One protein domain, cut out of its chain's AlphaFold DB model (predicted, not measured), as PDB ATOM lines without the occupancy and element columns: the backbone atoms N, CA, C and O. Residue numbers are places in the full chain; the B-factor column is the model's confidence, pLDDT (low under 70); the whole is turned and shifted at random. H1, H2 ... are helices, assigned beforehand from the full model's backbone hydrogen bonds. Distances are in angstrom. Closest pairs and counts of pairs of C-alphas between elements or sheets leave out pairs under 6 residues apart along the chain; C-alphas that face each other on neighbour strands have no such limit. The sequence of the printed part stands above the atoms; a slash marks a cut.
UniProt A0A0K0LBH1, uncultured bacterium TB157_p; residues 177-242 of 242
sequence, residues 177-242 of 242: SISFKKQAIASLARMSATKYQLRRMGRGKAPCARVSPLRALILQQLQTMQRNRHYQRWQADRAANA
ATOM      1  N   SER A 177      80.274 -15.049   6.687       76.62
ATOM      2  CA  SER A 177      79.886 -16.287   7.347       76.62
ATOM      3  C   SER A 177      81.141 -16.972   7.889       76.62
ATOM      4  O   SER A 177      82.175 -17.082   7.230       76.62
ATOM      5  N   ILE A 178      81.082 -17.386   9.152       77.94
ATOM      6  CA  ILE A 178      82.208 -18.005   9.845       77.94
ATOM      7  C   ILE A 178      81.714 -19.336  10.378       77.94
ATOM      8  O   ILE A 178      80.959 -19.377  11.349       77.94
ATOM      9  N   SER A 179      82.131 -20.407   9.708       76.88
ATOM     10  CA  SER A 179      81.781 -21.778  10.059       76.88
ATOM     11  C   SER A 179      83.033 -22.509  10.533       76.88
ATOM     12  O   SER A 179      83.919 -22.823   9.744       76.88
ATOM     13  N   PHE A 180      83.118 -22.753  11.840       80.75
ATOM     14  CA  PHE A 180      84.115 -23.629  12.452       80.75
ATOM     15  C   PHE A 180      83.396 -24.627  13.357       80.75
ATOM     16  O   PHE A 180      82.419 -24.272  14.012       80.75
ATOM     17  N   LYS A 181      83.909 -25.865  13.442       81.44
ATOM     18  CA  LYS A 181      83.317 -26.920  14.288       81.44
ATOM     19  C   LYS A 181      83.248 -26.522  15.768       81.44
ATOM     20  O   LYS A 181      82.277 -26.839  16.444       81.44
ATOM     21  N   LYS A 182      84.280 -25.835  16.278       83.50
ATOM     22  CA  LYS A 182      84.344 -25.360  17.669       83.50
ATOM     23  C   LYS A 182      83.936 -23.889  17.749       83.50
ATOM     24  O   LYS A 182      84.560 -23.042  17.109       83.50
ATOM     25  N   GLN A 183      82.966 -23.576  18.607       74.25
ATOM     26  CA  GLN A 183      82.434 -22.216  18.753       74.25
ATOM     27  C   GLN A 183      83.484 -21.203  19.214       74.25
ATOM     28  O   GLN A 183      83.544 -20.099  18.684       74.25
ATOM     29  N   ALA A 184      84.357 -21.584  20.150       80.62
ATOM     30  CA  ALA A 184      85.452 -20.721  20.592       80.62
ATOM     31  C   ALA A 184      86.330 -20.270  19.409       80.62
ATOM     32  O   ALA A 184      86.689 -19.100  19.304       80.62
ATOM     33  N   ILE A 185      86.597 -21.176  18.462       84.56
ATOM     34  CA  ILE A 185      87.362 -20.869  17.249       84.56
ATOM     35  C   ILE A 185      86.555 -19.957  16.319       84.56
ATOM     36  O   ILE A 185      87.108 -18.992  15.799       84.56
ATOM     37  N   ALA A 186      85.252 -20.201  16.149       82.88
ATOM     38  CA  ALA A 186      84.384 -19.329  15.356       82.88
ATOM     39  C   ALA A 186      84.364 -17.886  15.899       82.88
ATOM     40  O   ALA A 186      84.511 -16.930  15.134       82.88
ATOM     41  N   SER A 187      84.255 -17.717  17.219       81.44
ATOM     42  CA  SER A 187      84.296 -16.408  17.883       81.44
ATOM     43  C   SER A 187      85.658 -15.725  17.730       81.44
ATOM     44  O   SER A 187      85.720 -14.548  17.364       81.44
ATOM     45  N   LEU A 188      86.758 -16.464  17.912       85.75
ATOM     46  CA  LEU A 188      88.113 -15.952  17.676       85.75
ATOM     47  C   LEU A 188      88.321 -15.531  16.218       85.75
ATOM     48  O   LEU A 188      88.889 -14.468  15.963       85.75
ATOM     49  N   ALA A 189      87.846 -16.326  15.260       87.56
ATOM     50  CA  ALA A 189      87.928 -16.008  13.839       87.56
ATOM     51  C   ALA A 189      87.113 -14.751  13.498       87.56
ATOM     52  O   ALA A 189      87.612 -13.877  12.788       87.56
ATOM     53  N   ARG A 190      85.908 -14.594  14.068       87.19
ATOM     54  CA  ARG A 190      85.071 -13.392  13.899       87.19
ATOM     55  C   ARG A 190      85.741 -12.138  14.440       87.19
ATOM     56  O   ARG A 190      85.821 -11.124  13.740       87.19
ATOM     57  N   MET A 191      86.276 -12.217  15.655       87.88
ATOM     58  CA  MET A 191      87.042 -11.123  16.245       87.88
ATOM     59  C   MET A 191      88.282 -10.800  15.401       87.88
ATOM     60  O   MET A 191      88.590  -9.630  15.184       87.88
ATOM     61  N   SER A 192      88.983 -11.818  14.899       91.00
ATOM     62  CA  SER A 192      90.187 -11.636  14.080       91.00
ATOM     63  C   SER A 192      89.876 -10.971  12.741       91.00
ATOM     64  O   SER A 192      90.576 -10.036  12.361       91.00
ATOM     65  N   ALA A 193      88.800 -11.379  12.062       91.31
ATOM     66  CA  ALA A 193      88.331 -10.733  10.836       91.31
ATOM     67  C   ALA A 193      87.956  -9.262  11.080       91.31
ATOM     68  O   ALA A 193      88.383  -8.386  10.334       91.31
ATOM     69  N   THR A 194      87.242  -8.974  12.172       91.00
ATOM     70  CA  THR A 194      86.874  -7.600  12.558       91.00
ATOM     71  C   THR A 194      88.119  -6.746  12.826       91.00
ATOM     72  O   THR A 194      88.281  -5.676  12.245       91.00
ATOM     73  N   LYS A 195      89.065  -7.247  13.637       92.31
ATOM     74  CA  LYS A 195      90.347  -6.572  13.917       92.31
ATOM     75  C   LYS A 195      91.171  -6.350  12.653       92.31
ATOM     76  O   LYS A 195      91.811  -5.309  12.520       92.31
ATOM     77  N   TYR A 196      91.163  -7.312  11.732       93.31
ATOM     78  CA  TYR A 196      91.840  -7.184  10.448       93.31
ATOM     79  C   TYR A 196      91.300  -5.990   9.653       93.31
ATOM     80  O   TYR A 196      92.104  -5.189   9.175       93.31
ATOM     81  N   GLN A 197      89.976  -5.815   9.572       93.19
ATOM     82  CA  GLN A 197      89.401  -4.652   8.890       93.19
ATOM     83  C   GLN A 197      89.757  -3.335   9.578       93.19
ATOM     84  O   GLN A 197      90.215  -2.409   8.915       93.19
ATOM     85  N   LEU A 198      89.630  -3.267  10.908       93.56
ATOM     86  CA  LEU A 198      89.968  -2.059  11.667       93.56
ATOM     87  C   LEU A 198      91.433  -1.649  11.451       93.56
ATOM     88  O   LEU A 198      91.724  -0.479  11.224       93.56
ATOM     89  N   ARG A 199      92.361  -2.615  11.432       93.19
ATOM     90  CA  ARG A 199      93.776  -2.348  11.119       93.19
ATOM     91  C   ARG A 199      94.000  -1.912   9.677       93.19
ATOM     92  O   ARG A 199      94.928  -1.150   9.427       93.19
ATOM     93  N   ARG A 200      93.213  -2.414   8.721       94.12
ATOM     94  CA  ARG A 200      93.276  -1.944   7.329       94.12
ATOM     95  C   ARG A 200      92.829  -0.492   7.226       94.12
ATOM     96  O   ARG A 200      93.571   0.302   6.656       94.12
ATOM     97  N   MET A 201      91.693  -0.155   7.835       94.31
ATOM     98  CA  MET A 201      91.176   1.215   7.863       94.31
ATOM     99  C   MET A 201      92.129   2.170   8.579       94.31
ATOM    100  O   MET A 201      92.424   3.235   8.052       94.31
ATOM    101  N   GLY A 202      92.736   1.748   9.693       93.75
ATOM    102  CA  GLY A 202      93.777   2.525  10.377       93.75
ATOM    103  C   GLY A 202      95.051   2.764   9.551       93.75
ATOM    104  O   GLY A 202      95.886   3.567   9.943       93.75
ATOM    105  N   ARG A 203      95.217   2.084   8.407       95.12
ATOM    106  CA  ARG A 203      96.296   2.309   7.425       95.12
ATOM    107  C   ARG A 203      95.799   3.033   6.165       95.12
ATOM    108  O   ARG A 203      96.434   2.919   5.121       95.12
ATOM    109  N   GLY A 204      94.630   3.674   6.224       94.31
ATOM    110  CA  GLY A 204      94.012   4.376   5.095       94.31
ATOM    111  C   GLY A 204      93.440   3.467   4.002       94.31
ATOM    112  O   GLY A 204      93.103   3.946   2.925       94.31
ATOM    113  N   LYS A 205      93.336   2.147   4.230       94.38
ATOM    114  CA  LYS A 205      92.795   1.202   3.236       94.38
ATOM    115  C   LYS A 205      91.313   0.943   3.483       94.38
ATOM    116  O   LYS A 205      90.912   0.715   4.621       94.38
ATOM    117  N   ALA A 206      90.531   0.835   2.411       91.81
ATOM    118  CA  ALA A 206      89.135   0.414   2.494       91.81
ATOM    119  C   ALA A 206      88.977  -0.996   3.123       91.81
ATOM    120  O   ALA A 206      89.890  -1.842   2.999       91.81
ATOM    121  N   PRO A 207      87.826  -1.278   3.772       90.88
ATOM    122  CA  PRO A 207      87.462  -2.623   4.201       90.88
ATOM    123  C   PRO A 207      87.500  -3.618   3.039       90.88
ATOM    124  O   PRO A 207      87.187  -3.302   1.894       90.88
ATOM    125  N   CYS A 208      87.878  -4.856   3.331       87.25
ATOM    126  CA  CYS A 208      87.938  -5.928   2.345       87.25
ATOM    127  C   CYS A 208      86.744  -6.871   2.509       87.25
ATOM    128  O   CYS A 208      86.756  -7.715   3.404       87.25
ATOM    129  N   ALA A 209      85.741  -6.777   1.634       75.88
ATOM    130  CA  ALA A 209      84.536  -7.613   1.710       75.88
ATOM    131  C   ALA A 209      84.833  -9.130   1.720       75.88
ATOM    132  O   ALA A 209      84.144  -9.897   2.382       75.88
ATOM    133  N   ARG A 210      85.907  -9.565   1.044       81.38
ATOM    134  CA  ARG A 210      86.305 -10.980   0.904       81.38
ATOM    135  C   ARG A 210      87.384 -11.427   1.900       81.38
ATOM    136  O   ARG A 210      88.227 -12.261   1.573       81.38
ATOM    137  N   VAL A 211      87.421 -10.859   3.108       84.06
ATOM    138  CA  VAL A 211      88.401 -11.289   4.119       84.06
ATOM    139  C   VAL A 211      88.191 -12.764   4.483       84.06
ATOM    140  O   VAL A 211      87.131 -13.154   4.958       84.06
ATOM    141  N   SER A 212      89.225 -13.591   4.300       87.88
ATOM    142  CA  SER A 212      89.216 -14.978   4.777       87.88
ATOM    143  C   SER A 212      89.327 -15.003   6.310       87.88
ATOM    144  O   SER A 212      90.342 -14.534   6.845       87.88
ATOM    145  N   PRO A 213      88.341 -15.569   7.039       86.25
ATOM    146  CA  PRO A 213      88.384 -15.649   8.501       86.25
ATOM    147  C   PRO A 213      89.592 -16.436   9.020       86.25
ATOM    148  O   PRO A 213      90.188 -16.053  10.025       86.25
ATOM    149  N   LEU A 214      89.997 -17.499   8.312       87.75
ATOM    150  CA  LEU A 214      91.163 -18.311   8.667       87.75
ATOM    151  C   LEU A 214      92.464 -17.518   8.507       87.75
ATOM    152  O   LEU A 214      93.283 -17.484   9.423       87.75
ATOM    153  N   ARG A 215      92.632 -16.814   7.379       88.94
ATOM    154  CA  ARG A 215      93.815 -15.970   7.157       88.94
ATOM    155  C   ARG A 215      93.893 -14.852   8.195       88.94
ATOM    156  O   ARG A 215      94.968 -14.592   8.732       88.94
ATOM    157  N   ALA A 216      92.765 -14.210   8.500       89.81
ATOM    158  CA  ALA A 216      92.701 -13.179   9.531       89.81
ATOM    159  C   ALA A 216      93.072 -13.733  10.915       89.81
ATOM    160  O   ALA A 216      93.814 -13.079  11.647       89.81
ATOM    161  N   LEU A 217      92.609 -14.942  11.254       89.94
ATOM    162  CA  LEU A 217      92.953 -15.622  12.503       89.94
ATOM    163  C   LEU A 217      94.454 -15.924  12.597       89.94
ATOM    164  O   LEU A 217      95.072 -15.563  13.594       89.94
ATOM    165  N   ILE A 218      95.055 -16.512  11.558       91.38
ATOM    166  CA  ILE A 218      96.498 -16.815  11.529       91.38
ATOM    167  C   ILE A 218      97.318 -15.531  11.695       91.38
ATOM    168  O   ILE A 218      98.187 -15.453  12.563       91.38
ATOM    169  N   LEU A 219      96.999 -14.485  10.922       90.88
ATOM    170  CA  LEU A 219      97.681 -13.192  11.027       90.88
ATOM    171  C   LEU A 219      97.535 -12.573  12.423       90.88
ATOM    172  O   LEU A 219      98.495 -12.016  12.954       90.88
ATOM    173  N   GLN A 220      96.352 -12.680  13.034       90.88
ATOM    174  CA  GLN A 220      96.117 -12.212  14.397       90.88
ATOM    175  C   GLN A 220      96.981 -12.968  15.417       90.88
ATOM    176  O   GLN A 220      97.514 -12.328  16.326       90.88
ATOM    177  N   GLN A 221      97.131 -14.289  15.284       91.88
ATOM    178  CA  GLN A 221      97.968 -15.088  16.186       91.88
ATOM    179  C   GLN A 221      99.444 -14.702  16.062       91.88
ATOM    180  O   GLN A 221     100.069 -14.372  17.068       91.88
ATOM    181  N   LEU A 222      99.968 -14.603  14.835       91.81
ATOM    182  CA  LEU A 222     101.352 -14.176  14.587       91.81
ATOM    183  C   LEU A 222     101.642 -12.789  15.180       91.81
ATOM    184  O   LEU A 222     102.637 -12.600  15.878       91.81
ATOM    185  N   GLN A 223     100.741 -11.826  14.969       89.69
ATOM    186  CA  GLN A 223     100.887 -10.477  15.523       89.69
ATOM    187  C   GLN A 223     100.808 -10.456  17.053       89.69
ATOM    188  O   GLN A 223     101.498  -9.670  17.697       89.69
ATOM    189  N   THR A 224      99.973 -11.313  17.645       89.56
ATOM    190  CA  THR A 224      99.880 -11.440  19.106       89.56
ATOM    191  C   THR A 224     101.175 -12.017  19.674       89.56
ATOM    192  O   THR A 224     101.718 -11.457  20.622       89.56
ATOM    193  N   MET A 225     101.731 -13.060  19.051       91.50
ATOM    194  CA  MET A 225     103.019 -13.635  19.452       91.50
ATOM    195  C   MET A 225     104.153 -12.608  19.375       91.50
ATOM    196  O   MET A 225     104.941 -12.492  20.312       91.50
ATOM    197  N   GLN A 226     104.219 -11.824  18.295       92.06
ATOM    198  CA  GLN A 226     105.217 -10.760  18.144       92.06
ATOM    199  C   GLN A 226     105.085  -9.683  19.230       92.06
ATOM    200  O   GLN A 226     106.079  -9.324  19.858       92.06
ATOM    201  N   ARG A 227     103.861  -9.204  19.496       90.81
ATOM    202  CA  ARG A 227     103.602  -8.222  20.564       90.81
ATOM    203  C   ARG A 227     103.950  -8.760  21.946       90.81
ATOM    204  O   ARG A 227     104.530  -8.022  22.732       90.81
ATOM    205  N   ASN A 228     103.637 -10.023  22.228       92.31
ATOM    206  CA  ASN A 228     103.968 -10.641  23.510       92.31
ATOM    207  C   ASN A 228     105.484 -10.738  23.704       92.31
ATOM    208  O   ASN A 228     105.972 -10.381  24.770       92.31
ATOM    209  N   ARG A 229     106.237 -11.123  22.665       92.38
ATOM    210  CA  ARG A 229     107.710 -11.117  22.713       92.38
ATOM    211  C   ARG A 229     108.265  -9.717  22.966       92.38
ATOM    212  O   ARG A 229     109.176  -9.561  23.768       92.38
ATOM    213  N   HIS A 230     107.716  -8.702  22.299       91.00
ATOM    214  CA  HIS A 230     108.132  -7.317  22.516       91.00
ATOM    215  C   HIS A 230     107.825  -6.846  23.944       91.00
ATOM    216  O   HIS A 230     108.682  -6.256  24.589       91.00
ATOM    217  N   TYR A 231     106.639  -7.170  24.464       91.25
ATOM    218  CA  TYR A 231     106.251  -6.855  25.837       91.25
ATOM    219  C   TYR A 231     107.145  -7.541  26.878       91.25
ATOM    220  O   TYR A 231     107.559  -6.901  27.836       91.25
ATOM    221  N   GLN A 232     107.484  -8.816  26.671       92.75
ATOM    222  CA  GLN A 232     108.405  -9.550  27.544       92.75
ATOM    223  C   GLN A 232     109.802  -8.923  27.558       92.75
ATOM    224  O   GLN A 232     110.379  -8.773  28.628       92.75
ATOM    225  N   ARG A 233     110.322  -8.508  26.394       92.19
ATOM    226  CA  ARG A 233     111.595  -7.772  26.315       92.19
ATOM    227  C   ARG A 233     111.522  -6.452  27.075       92.19
ATOM    228  O   ARG A 233     112.341  -6.224  27.945       92.19
ATOM    229  N   TRP A 234     110.480  -5.656  26.838       92.50
ATOM    230  CA  TRP A 234     110.275  -4.394  27.552       92.50
ATOM    231  C   TRP A 234     110.174  -4.575  29.077       92.50
ATOM    232  O   TRP A 234     110.697  -3.755  29.828       92.50
ATOM    233  N   GLN A 235     109.521  -5.643  29.551       92.19
ATOM    234  CA  GLN A 235     109.491  -5.964  30.980       92.19
ATOM    235  C   GLN A 235     110.878  -6.322  31.520       92.19
ATOM    236  O   GLN A 235     111.240  -5.837  32.588       92.19
ATOM    237  N   ALA A 236     111.637  -7.147  30.794       90.81
ATOM    238  CA  ALA A 236     112.995  -7.520  31.178       90.81
ATOM    239  C   ALA A 236     113.923  -6.294  31.218       90.81
ATOM    240  O   ALA A 236     114.629  -6.104  32.204       90.81
ATOM    241  N   ASP A 237     113.842  -5.414  30.217       91.94
ATOM    242  CA  ASP A 237     114.618  -4.171  30.162       91.94
ATOM    243  C   ASP A 237     114.262  -3.236  31.328       91.94
ATOM    244  O   ASP A 237     115.143  -2.612  31.913       91.94
ATOM    245  N   ARG A 238     112.981  -3.140  31.718       89.31
ATOM    246  CA  ARG A 238     112.585  -2.363  32.907       89.31
ATOM    247  C   ARG A 238     113.079  -2.975  34.209       89.31
ATOM    248  O   ARG A 238     113.441  -2.217  35.095       89.31
ATOM    249  N   ALA A 239     113.067  -4.300  34.329       84.50
ATOM    250  CA  ALA A 239     113.578  -4.984  35.514       84.50
ATOM    251  C   ALA A 239     115.106  -4.871  35.634       84.50
ATOM    252  O   ALA A 239     115.615  -4.828  36.742       84.50
ATOM    253  N   ALA A 240     115.827  -4.798  34.512       79.62
ATOM    254  CA  ALA A 240     117.278  -4.606  34.493       79.62
ATOM    255  C   ALA A 240     117.716  -3.155  34.783       79.62
ATOM    256  O   ALA A 240     118.866  -2.933  35.141       79.62
ATOM    257  N   ASN A 241     116.817  -2.179  34.607       77.12
ATOM    258  CA  ASN A 241     117.071  -0.746  34.817       77.12
ATOM    259  C   ASN A 241     116.412  -0.182  36.098       77.12
ATOM    260  O   ASN A 241     116.347   1.038  36.251       77.12
ATOM    261  N   ALA A 242     115.868  -1.041  36.964       67.19
ATOM    262  CA  ALA A 242     115.270  -0.692  38.256       67.19
ATOM    263  C   ALA A 242     116.154  -1.208  39.395       67.19
ATOM    264  O   ALA A 242     116.227  -0.501  40.422       67.19
TER     265      ALA A 242
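Overview. This is residues 177 to 242 of the 242 residues of a protein of uncultured bacterium TB157_p (UniProt A0A0K0LBH1). Two helices make a T: the first part of the long H2 packs across the middle of H1, and the rest of H2 sticks out as a long arm, free in residues 222 to 240. Between them the link folds back from the end of H1 to its middle, where H2 begins. The printed part has 66 residues with two named helices, H1 then H2, and no named strand; the class is all helix. The whole is loose, with a radius of gyration of the C-alphas of 15.6 A, and only just flat, spanning 49 by 33 by 13 A.

Along the chain. Residues 177 to 182 come before the first helix. H1 is residues 183 to 201, 27.3 A from first to last C-alpha, and begins with C-alpha 183 at (82.434, -22.216, 18.753). H2 is residues 213 to 240, 40.4 A long, from C-alpha 213 at (88.384, -15.649, 8.501) to C-alpha 240 at (117.278, -4.606, 34.493).

Arrangement. H1 and H2 touch, with 15 pairs of C-alphas within 8 A. The closest C-alphas are those of Ser 192 and Leu 217, 5.1 A apart. H1 touches H2 with residues 188 to 196 alone, and H2 touches H1 with residues 213 to 220 alone. Their lines are about perpendicular, at 78 degrees. In H1 and H2 every O i to N i+4 pair is within hydrogen-bond range.

Size, cuts and confidence. The C-alphas of Ser 177 and Ala 242, the two farthest apart, are 49.5 A apart. Residues 222 to 242, of which 222 to 240 belong to H2, stand free; without them the body spans 34 by 19 by 12 A. The link from H1 to H2, 11 residues, is long. The printed part has no cut. Its mean pLDDT is 87.9, and one residue, Ala 242, the chain's last, is under 70.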